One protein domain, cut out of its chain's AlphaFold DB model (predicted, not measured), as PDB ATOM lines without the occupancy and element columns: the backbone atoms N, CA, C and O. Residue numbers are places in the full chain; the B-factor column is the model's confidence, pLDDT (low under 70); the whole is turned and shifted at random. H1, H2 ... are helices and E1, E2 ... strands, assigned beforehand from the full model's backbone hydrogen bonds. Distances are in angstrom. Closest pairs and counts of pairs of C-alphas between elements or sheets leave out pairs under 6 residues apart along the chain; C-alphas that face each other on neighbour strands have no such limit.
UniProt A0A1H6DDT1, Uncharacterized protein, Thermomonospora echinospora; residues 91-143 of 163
ATOM      1  N   LYS A  91     -51.369 -11.272  15.378       87.50
ATOM      2  CA  LYS A  91     -50.687 -10.673  14.226       87.50
ATOM      3  C   LYS A  91     -51.592  -9.662  13.520       87.50
ATOM      4  O   LYS A  91     -52.809  -9.824  13.453       87.50
ATOM      5  N   ARG A  92     -50.998  -8.606  12.965       87.31
ATOM      6  CA  ARG A  92     -51.694  -7.603  12.142       87.31
ATOM      7  C   ARG A  92     -51.618  -7.984  10.669       87.31
ATOM      8  O   ARG A  92     -50.524  -8.204  10.160       87.31
ATOM      9  N   ILE A  93     -52.758  -8.000   9.987       85.44
ATOM     10  CA  ILE A  93     -52.838  -8.225   8.542       85.44
ATOM     11  C   ILE A  93     -52.921  -6.869   7.849       85.44
ATOM     12  O   ILE A  93     -53.775  -6.042   8.181       85.44
ATOM     13  N   TYR A  94     -52.017  -6.649   6.900       86.38
ATOM     14  CA  TYR A  94     -51.948  -5.429   6.111       86.38
ATOM     15  C   TYR A  94     -52.179  -5.747   4.641       86.38
ATOM     16  O   TYR A  94     -51.599  -6.701   4.131       86.38
ATOM     17  N   GLU A  95     -52.933  -4.894   3.966       87.44
ATOM     18  CA  GLU A  95     -53.039  -4.875   2.509       87.44
ATOM     19  C   GLU A  95     -52.285  -3.660   1.963       87.44
ATOM     20  O   GLU A  95     -52.181  -2.624   2.631       87.44
ATOM     21  N   ILE A  96     -51.721  -3.788   0.766       90.69
ATOM     22  CA  ILE A  96     -51.089  -2.674   0.056       90.69
ATOM     23  C   ILE A  96     -52.169  -2.034  -0.813       90.69
ATOM     24  O   ILE A  96     -52.751  -2.699  -1.665       90.69
ATOM     25  N   GLY A  97     -52.475  -0.762  -0.558       83.94
ATOM     26  CA  GLY A  97     -53.406  -0.006  -1.392       83.94
ATOM     27  C   GLY A  97     -52.799   0.368  -2.744       83.94
ATOM     28  O   GLY A  97     -51.586   0.300  -2.933       83.94
ATOM     29  N   GLU A  98     -53.637   0.845  -3.664       83.44
ATOM     30  CA  GLU A  98     -53.220   1.382  -4.975       83.44
ATOM     31  C   GLU A  98     -52.193   2.525  -4.860       83.44
ATOM     32  O   GLU A  98     -51.379   2.740  -5.751       83.44
ATOM     33  N   ASP A  99     -52.180   3.227  -3.724       87.31
ATOM     34  CA  ASP A  99     -51.211   4.268  -3.364       87.31
ATOM     35  C   ASP A  99     -49.866   3.713  -2.851       87.31
ATOM     36  O   ASP A  99     -49.045   4.468  -2.324       87.31
ATOM     37  N   ASN A 100     -49.647   2.399  -2.957       87.56
ATOM     38  CA  ASN A 100     -48.510   1.654  -2.416       87.56
ATOM     39  C   ASN A 100     -48.334   1.802  -0.889       87.56
ATOM     40  O   ASN A 100     -47.257   1.565  -0.334       87.56
ATOM     41  N   ARG A 101     -49.394   2.211  -0.176       84.25
ATOM     42  CA  ARG A 101     -49.376   2.370   1.282       84.25
ATOM     43  C   ARG A 101     -49.971   1.143   1.953       84.25
ATOM     44  O   ARG A 101     -51.041   0.664   1.583       84.25
ATOM     45  N   ARG A 102     -49.306   0.667   3.008       84.12
ATOM     46  CA  ARG A 102     -49.815  -0.425   3.848       84.12
ATOM     47  C   ARG A 102     -50.992   0.063   4.689       84.12
ATOM     48  O   ARG A 102     -50.840   0.961   5.517       84.12
ATOM     49  N   ARG A 103     -52.150  -0.567   4.524       84.06
ATOM     50  CA  ARG A 103     -53.367  -0.313   5.300       84.06
ATOM     51  C   ARG A 103     -53.630  -1.512   6.199       84.06
ATOM     52  O   ARG A 103     -53.579  -2.650   5.752       84.06
ATOM     53  N   LEU A 104     -53.854  -1.255   7.486       82.75
ATOM     54  CA  LEU A 104     -54.205  -2.302   8.443       82.75
ATOM     55  C   LEU A 104     -55.641  -2.745   8.174       82.75
ATOM     56  O   LEU A 104     -56.532  -1.903   8.225       82.75
ATOM     57  N   VAL A 105     -55.850  -4.035   7.929       82.19
ATOM     58  CA  VAL A 105     -57.171  -4.597   7.600       82.19
ATOM     59  C   VAL A 105     -57.741  -5.377   8.774       82.19
ATOM     60  O   VAL A 105     -58.923  -5.267   9.078       82.19
ATOM     61  N   GLY A 106     -56.890  -6.097   9.504       80.19
ATOM     62  CA  GLY A 106     -57.346  -6.924  10.610       80.19
ATOM     63  C   GLY A 106     -56.249  -7.268  11.598       80.19
ATOM     64  O   GLY A 106     -55.059  -7.032  11.372       80.19
ATOM     65  N   VAL A 107     -56.672  -7.836  12.718       83.94
ATOM     66  CA  VAL A 107     -55.792  -8.453  13.704       83.94
ATOM     67  C   VAL A 107     -56.328  -9.856  13.946       83.94
ATOM     68  O   VAL A 107     -57.505 -10.009  14.258       83.94
ATOM     69  N   VAL A 108     -55.488 -10.866  13.768       84.62
ATOM     70  CA  VAL A 108     -55.853 -12.281  13.934       84.62
ATOM     71  C   VAL A 108     -54.902 -12.940  14.927       84.62
ATOM     72  O   VAL A 108     -53.801 -12.424  15.101       84.62
ATOM     73  N   PRO A 109     -55.276 -14.036  15.601       86.00
ATOM     74  CA  PRO A 109     -54.351 -14.786  16.448       86.00
ATOM     75  C   PRO A 109     -53.063 -15.175  15.705       86.00
ATOM     76  O   PRO A 109     -53.078 -15.487  14.513       86.00
ATOM     77  N   ASP A 110     -51.934 -15.099  16.404       86.75
ATOM     78  CA  ASP A 110     -50.632 -15.497  15.880       86.75
ATOM     79  C   ASP A 110     -50.362 -16.975  16.182       86.75
ATOM     80  O   ASP A 110     -49.897 -17.343  17.264       86.75
ATOM     81  N   GLU A 111     -50.683 -17.807  15.196       86.56
ATOM     82  CA  GLU A 111     -50.518 -19.263  15.220       86.56
ATOM     83  C   GLU A 111     -49.163 -19.725  14.657       86.56
ATOM     84  O   GLU A 111     -48.949 -20.917  14.466       86.56
ATOM     85  N   GLU A 112     -48.229 -18.807  14.386       86.50
ATOM     86  CA  GLU A 112     -46.902 -19.177  13.895       86.50
ATOM     87  C   GLU A 112     -46.118 -19.939  14.974       86.50
ATOM     88  O   GLU A 112     -45.921 -19.442  16.093       86.50
ATOM     89  N   VAL A 113     -45.682 -21.152  14.620       87.00
ATOM     90  CA  VAL A 113     -44.912 -22.039  15.497       87.00
ATOM     91  C   VAL A 113     -43.501 -21.491  15.646       87.00
ATOM     92  O   VAL A 113     -42.800 -21.235  14.668       87.00
ATOM     93  N   ARG A 114     -43.090 -21.300  16.896       86.88
ATOM     94  CA  ARG A 114     -41.767 -20.824  17.287       86.88
ATOM     95  C   ARG A 114     -41.188 -21.753  18.332       86.88
ATOM     96  O   ARG A 114     -41.910 -22.439  19.052       86.88
ATOM     97  N   THR A 115     -39.870 -21.739  18.441       88.75
ATOM     98  CA  THR A 115     -39.147 -22.622  19.348       88.75
ATOM     99  C   THR A 115     -38.486 -21.804  20.452       88.75
ATOM    100  O   THR A 115     -37.840 -20.792  20.182       88.75
ATOM    101  N   ALA A 116     -38.660 -22.219  21.705       84.88
ATOM    102  CA  ALA A 116     -37.967 -21.662  22.865       84.88
ATOM    103  C   ALA A 116     -37.055 -22.723  23.480       84.88
ATOM    104  O   ALA A 116     -37.413 -23.898  23.546       84.88
ATOM    105  N   VAL A 117     -35.887 -22.298  23.960       87.31
ATOM    106  CA  VAL A 117     -34.953 -23.155  24.696       87.31
ATOM    107  C   VAL A 117     -34.966 -22.730  26.160       87.31
ATOM    108  O   VAL A 117     -34.652 -21.586  26.490       87.31
ATOM    109  N   GLY A 118     -35.372 -23.642  27.041       82.88
ATOM    110  CA  GLY A 118     -35.401 -23.425  28.483       82.88
ATOM    111  C   GLY A 118     -34.010 -23.473  29.121       82.88
ATOM    112  O   GLY A 118     -33.036 -23.930  28.527       82.88
ATOM    113  N   ARG A 119     -33.924 -23.067  30.394       77.56
ATOM    114  CA  ARG A 119     -32.664 -22.999  31.165       77.56
ATOM    115  C   ARG A 119     -31.928 -24.348  31.300       77.56
ATOM    116  O   ARG A 119     -30.743 -24.349  31.605       77.56
ATOM    117  N   GLY A 120     -32.614 -25.471  31.064       78.44
ATOM    118  CA  GLY A 120     -32.055 -26.832  31.055       78.44
ATOM    119  C   GLY A 120     -31.816 -27.427  29.659       78.44
ATOM    120  O   GLY A 120     -31.671 -28.639  29.551       78.44
ATOM    121  N   GLY A 121     -31.845 -26.622  28.591       80.12
ATOM    122  CA  GLY A 121     -31.691 -27.104  27.210       80.12
ATOM    123  C   GLY A 121     -32.942 -27.767  26.621       80.12
ATOM    124  O   GLY A 121     -32.923 -28.199  25.472       80.12
ATOM    125  N   THR A 122     -34.044 -27.832  27.372       82.06
ATOM    126  CA  THR A 122     -35.334 -28.323  26.876       82.06
ATOM    127  C   THR A 122     -35.856 -27.402  25.780       82.06
ATOM    128  O   THR A 122     -36.050 -26.208  26.006       82.06
ATOM    129  N   VAL A 123     -36.085 -27.970  24.601       86.75
ATOM    130  CA  VAL A 123     -36.649 -27.279  23.443       86.75
ATOM    131  C   VAL A 123     -38.169 -27.439  23.484       86.75
ATOM    132  O   VAL A 123     -38.670 -28.556  23.585       86.75
ATOM    133  N   THR A 124     -38.912 -26.335  23.449       85.69
ATOM    134  CA  THR A 124     -40.381 -26.337  23.463       85.69
ATOM    135  C   THR A 124     -40.912 -25.515  22.302       85.69
ATOM    136  O   THR A 124     -40.514 -24.364  22.109       85.69
ATOM    137  N   GLU A 125     -41.822 -26.108  21.537       88.31
ATOM    138  CA  GLU A 125     -42.560 -25.411  20.492       88.31
ATOM    139  C   GLU A 125     -43.779 -24.709  21.085       88.31
ATOM    140  O   GLU A 125     -44.498 -25.259  21.921       88.31
ATOM    141  N   TYR A 126     -44.001 -23.471  20.665       85.94
ATOM    142  CA  TYR A 126     -45.117 -22.658  21.114       85.94
ATOM    143  C   TYR A 126     -45.589 -21.729  20.002       85.94
ATOM    144  O   TYR A 126     -44.833 -21.342  19.113       85.94
ATOM    145  N   THR A 127     -46.850 -21.322  20.084       88.50
ATOM    146  CA  THR A 127     -47.391 -20.207  19.307       88.50
ATOM    147  C   THR A 127     -47.691 -19.061  20.263       88.50
ATOM    148  O   THR A 127     -48.044 -19.285  21.425       88.50
ATOM    149  N   HIS A 128     -47.565 -17.814  19.807       83.25
ATOM    150  CA  HIS A 128     -47.909 -16.667  20.652       83.25
ATOM    151  C   HIS A 128     -49.382 -16.717  21.083       83.25
ATOM    152  O   HIS A 128     -49.691 -16.448  22.245       83.25
ATOM    153  N   ALA A 129     -50.282 -17.107  20.176       83.25
ATOM    154  CA  ALA A 129     -51.689 -17.325  20.493       83.25
ATOM    155  C   ALA A 129     -51.885 -18.433  21.538       83.25
ATOM    156  O   ALA A 129     -52.647 -18.253  22.486       83.25
ATOM    157  N   GLY A 130     -51.168 -19.552  21.404       81.94
ATOM    158  CA  GLY A 130     -51.245 -20.689  22.322       81.94
ATOM    159  C   GLY A 130     -50.787 -20.344  23.735       81.94
ATOM    160  O   GLY A 130     -51.447 -20.724  24.698       81.94
ATOM    161  N   VAL A 131     -49.721 -19.549  23.873       83.69
ATOM    162  CA  VAL A 131     -49.265 -19.048  25.181       83.69
ATOM    163  C   VAL A 131     -50.337 -18.174  25.828       83.69
ATOM    164  O   VAL A 131     -50.678 -18.372  26.993       83.69
ATOM    165  N   CYS A 132     -50.916 -17.233  25.082       80.62
ATOM    166  CA  CYS A 132     -51.974 -16.381  25.618       80.62
ATOM    167  C   CYS A 132     -53.243 -17.168  25.979       80.62
ATOM    168  O   CYS A 132     -53.837 -16.898  27.020       80.62
ATOM    169  N   ALA A 133     -53.635 -18.155  25.170       78.00
ATOM    170  CA  ALA A 133     -54.768 -19.028  25.463       78.00
ATOM    171  C   ALA A 133     -54.531 -19.890  26.717       78.00
ATOM    172  O   ALA A 133     -55.442 -20.042  27.530       78.00
ATOM    173  N   ALA A 134     -53.310 -20.398  26.909       79.31
ATOM    174  CA  ALA A 134     -52.935 -21.179  28.086       79.31
ATOM    175  C   ALA A 134     -52.955 -20.342  29.376       79.31
ATOM    176  O   ALA A 134     -53.401 -20.822  30.414       79.31
ATOM    177  N   VAL A 135     -52.513 -19.082  29.310       79.31
ATOM    178  CA  VAL A 135     -52.480 -18.174  30.471       79.31
ATOM    179  C   VAL A 135     -53.864 -17.613  30.808       79.31
ATOM    180  O   VAL A 135     -54.200 -17.476  31.981       79.31
ATOM    181  N   ALA A 136     -54.669 -17.267  29.800       67.44
ATOM    182  CA  ALA A 136     -55.942 -16.573  29.998       67.44
ATOM    183  C   ALA A 136     -57.163 -17.518  30.104       67.44
ATOM    184  O   ALA A 136     -58.264 -17.063  30.426       67.44
ATOM    185  N   GLY A 137     -56.989 -18.815  29.829       59.22
ATOM    186  CA  GLY A 137     -58.079 -19.771  29.622       59.22
ATOM    187  C   GLY A 137     -58.704 -19.609  28.228       59.22
ATOM    188  O   GLY A 137     -58.977 -18.496  27.776       59.22
ATOM    189  N   THR A 138     -58.944 -20.720  27.527       52.72
ATOM    190  CA  THR A 138     -59.246 -20.775  26.079       52.72
ATOM    191  C   THR A 138     -60.414 -19.879  25.631       52.72
ATOM    192  O   THR A 138     -60.423 -19.384  24.507       52.72
ATOM    193  N   SER A 139     -61.385 -19.622  26.513       51.62
ATOM    194  CA  SER A 139     -62.586 -18.823  26.230       51.62
ATOM    195  C   SER A 139     -62.375 -17.303  26.260       51.62
ATOM    196  O   SER A 139     -63.130 -16.574  25.619       51.62
ATOM    197  N   SER A 140     -61.364 -16.794  26.969       51.56
ATOM    198  CA  SER A 140     -61.142 -15.344  27.101       51.56
ATOM    199  C   SER A 140     -60.297 -14.768  25.957       51.56
ATOM    200  O   SER A 140     -60.446 -13.601  25.582       51.56
ATOM    201  N   PHE A 141     -59.459 -15.605  25.341       48.12
ATOM    202  CA  PHE A 141     -58.514 -15.200  24.304       48.12
ATOM    203  C   PHE A 141     -59.181 -14.876  22.954       48.12
ATOM    204  O   PHE A 141     -58.725 -13.996  22.231       48.12
ATOM    205  N   GLN A 142     -60.314 -15.494  22.613       51.50
ATOM    206  CA  GLN A 142     -61.062 -15.117  21.402       51.50
ATOM    207  C   GLN A 142     -61.843 -13.794  21.555       51.50
ATOM    208  O   GLN A 142     -62.172 -13.160  20.555       51.50
ATOM    209  N   GLY A 143     -62.114 -13.344  22.787       46.66
ATOM    210  CA  GLY A 143     -62.958 -12.172  23.062       46.66
ATOM    211  C   GLY A 143     -62.219 -10.838  23.214       46.66
ATOM    212  O   GLY A 143     -62.854  -9.783  23.185       46.66
TER     213      GLY A 143
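What this domain is: This is residues 91 to 143 of the 163 residues of an uncharacterized protein of Thermomonospora echinospora (UniProt A0A1H6DDT1). Two strand hairpins, E1 with E2 and E3 with E4, reach out to opposite ends of a long, flat shape, and a short helical arm, H1 followed by H2, extends to one side from the region between them. The turns at the far tips of the hairpins make the longest axis, and the hairpins form two separate sheets. The printed part has 53 residues, with four named strands and then two named helices, each sheet antiparallel, in the class mixed, helices and strands. It is extended, with a radius of gyration of the C-alphas of 15.7 A and spans of 50 by 28 by 12 A.

Where its parts are: E1, residues 91 to 96, begins at C-alpha 91 (-50.687, -10.673, 14.226) and is 16.3 A long. E2, residues 102 to 109, is 19.6 A long and bends by 61 degrees at residue 105. E3, residues 113 to 117, and E4, residues 123 to 127, measure 13.6 A and 13.5 A. H1, residues 128 to 136, is 12.3 A long, and H2, residues 138 to 141, ends at C-alpha 141 (-58.514, -15.200, 24.304).

How they stand to each other: E1 and E2 form an antiparallel hairpin at 153 degrees, with N 93 and O 106 within hydrogen-bond range at 2.9 A. E3 and E4 form another at 145 degrees, with N 114 and O 126 at 2.8 A. E2 and E3 are apart. The closest C-alphas of E2 and H1 are those of Pro 109 and Ala 129, 5.5 A apart. H1 and H2 touch only at the corner, closest at the C-alphas of Ala 133 and Phe 141, 5.5 A. In H1 every O i to N i+4 pair is within hydrogen-bond range; H2 is too short for such a pair, and its one O i to N i+3 pair is not within range.

The domain as a whole: The two C-alphas farthest apart, those of Glu 98 and Gly 120, are 50.4 A from each other. The printed part has no cut, and the links between its named elements are tight. The mean pLDDT of the printed part is 79.8, and residues 136 to 143 are under 70.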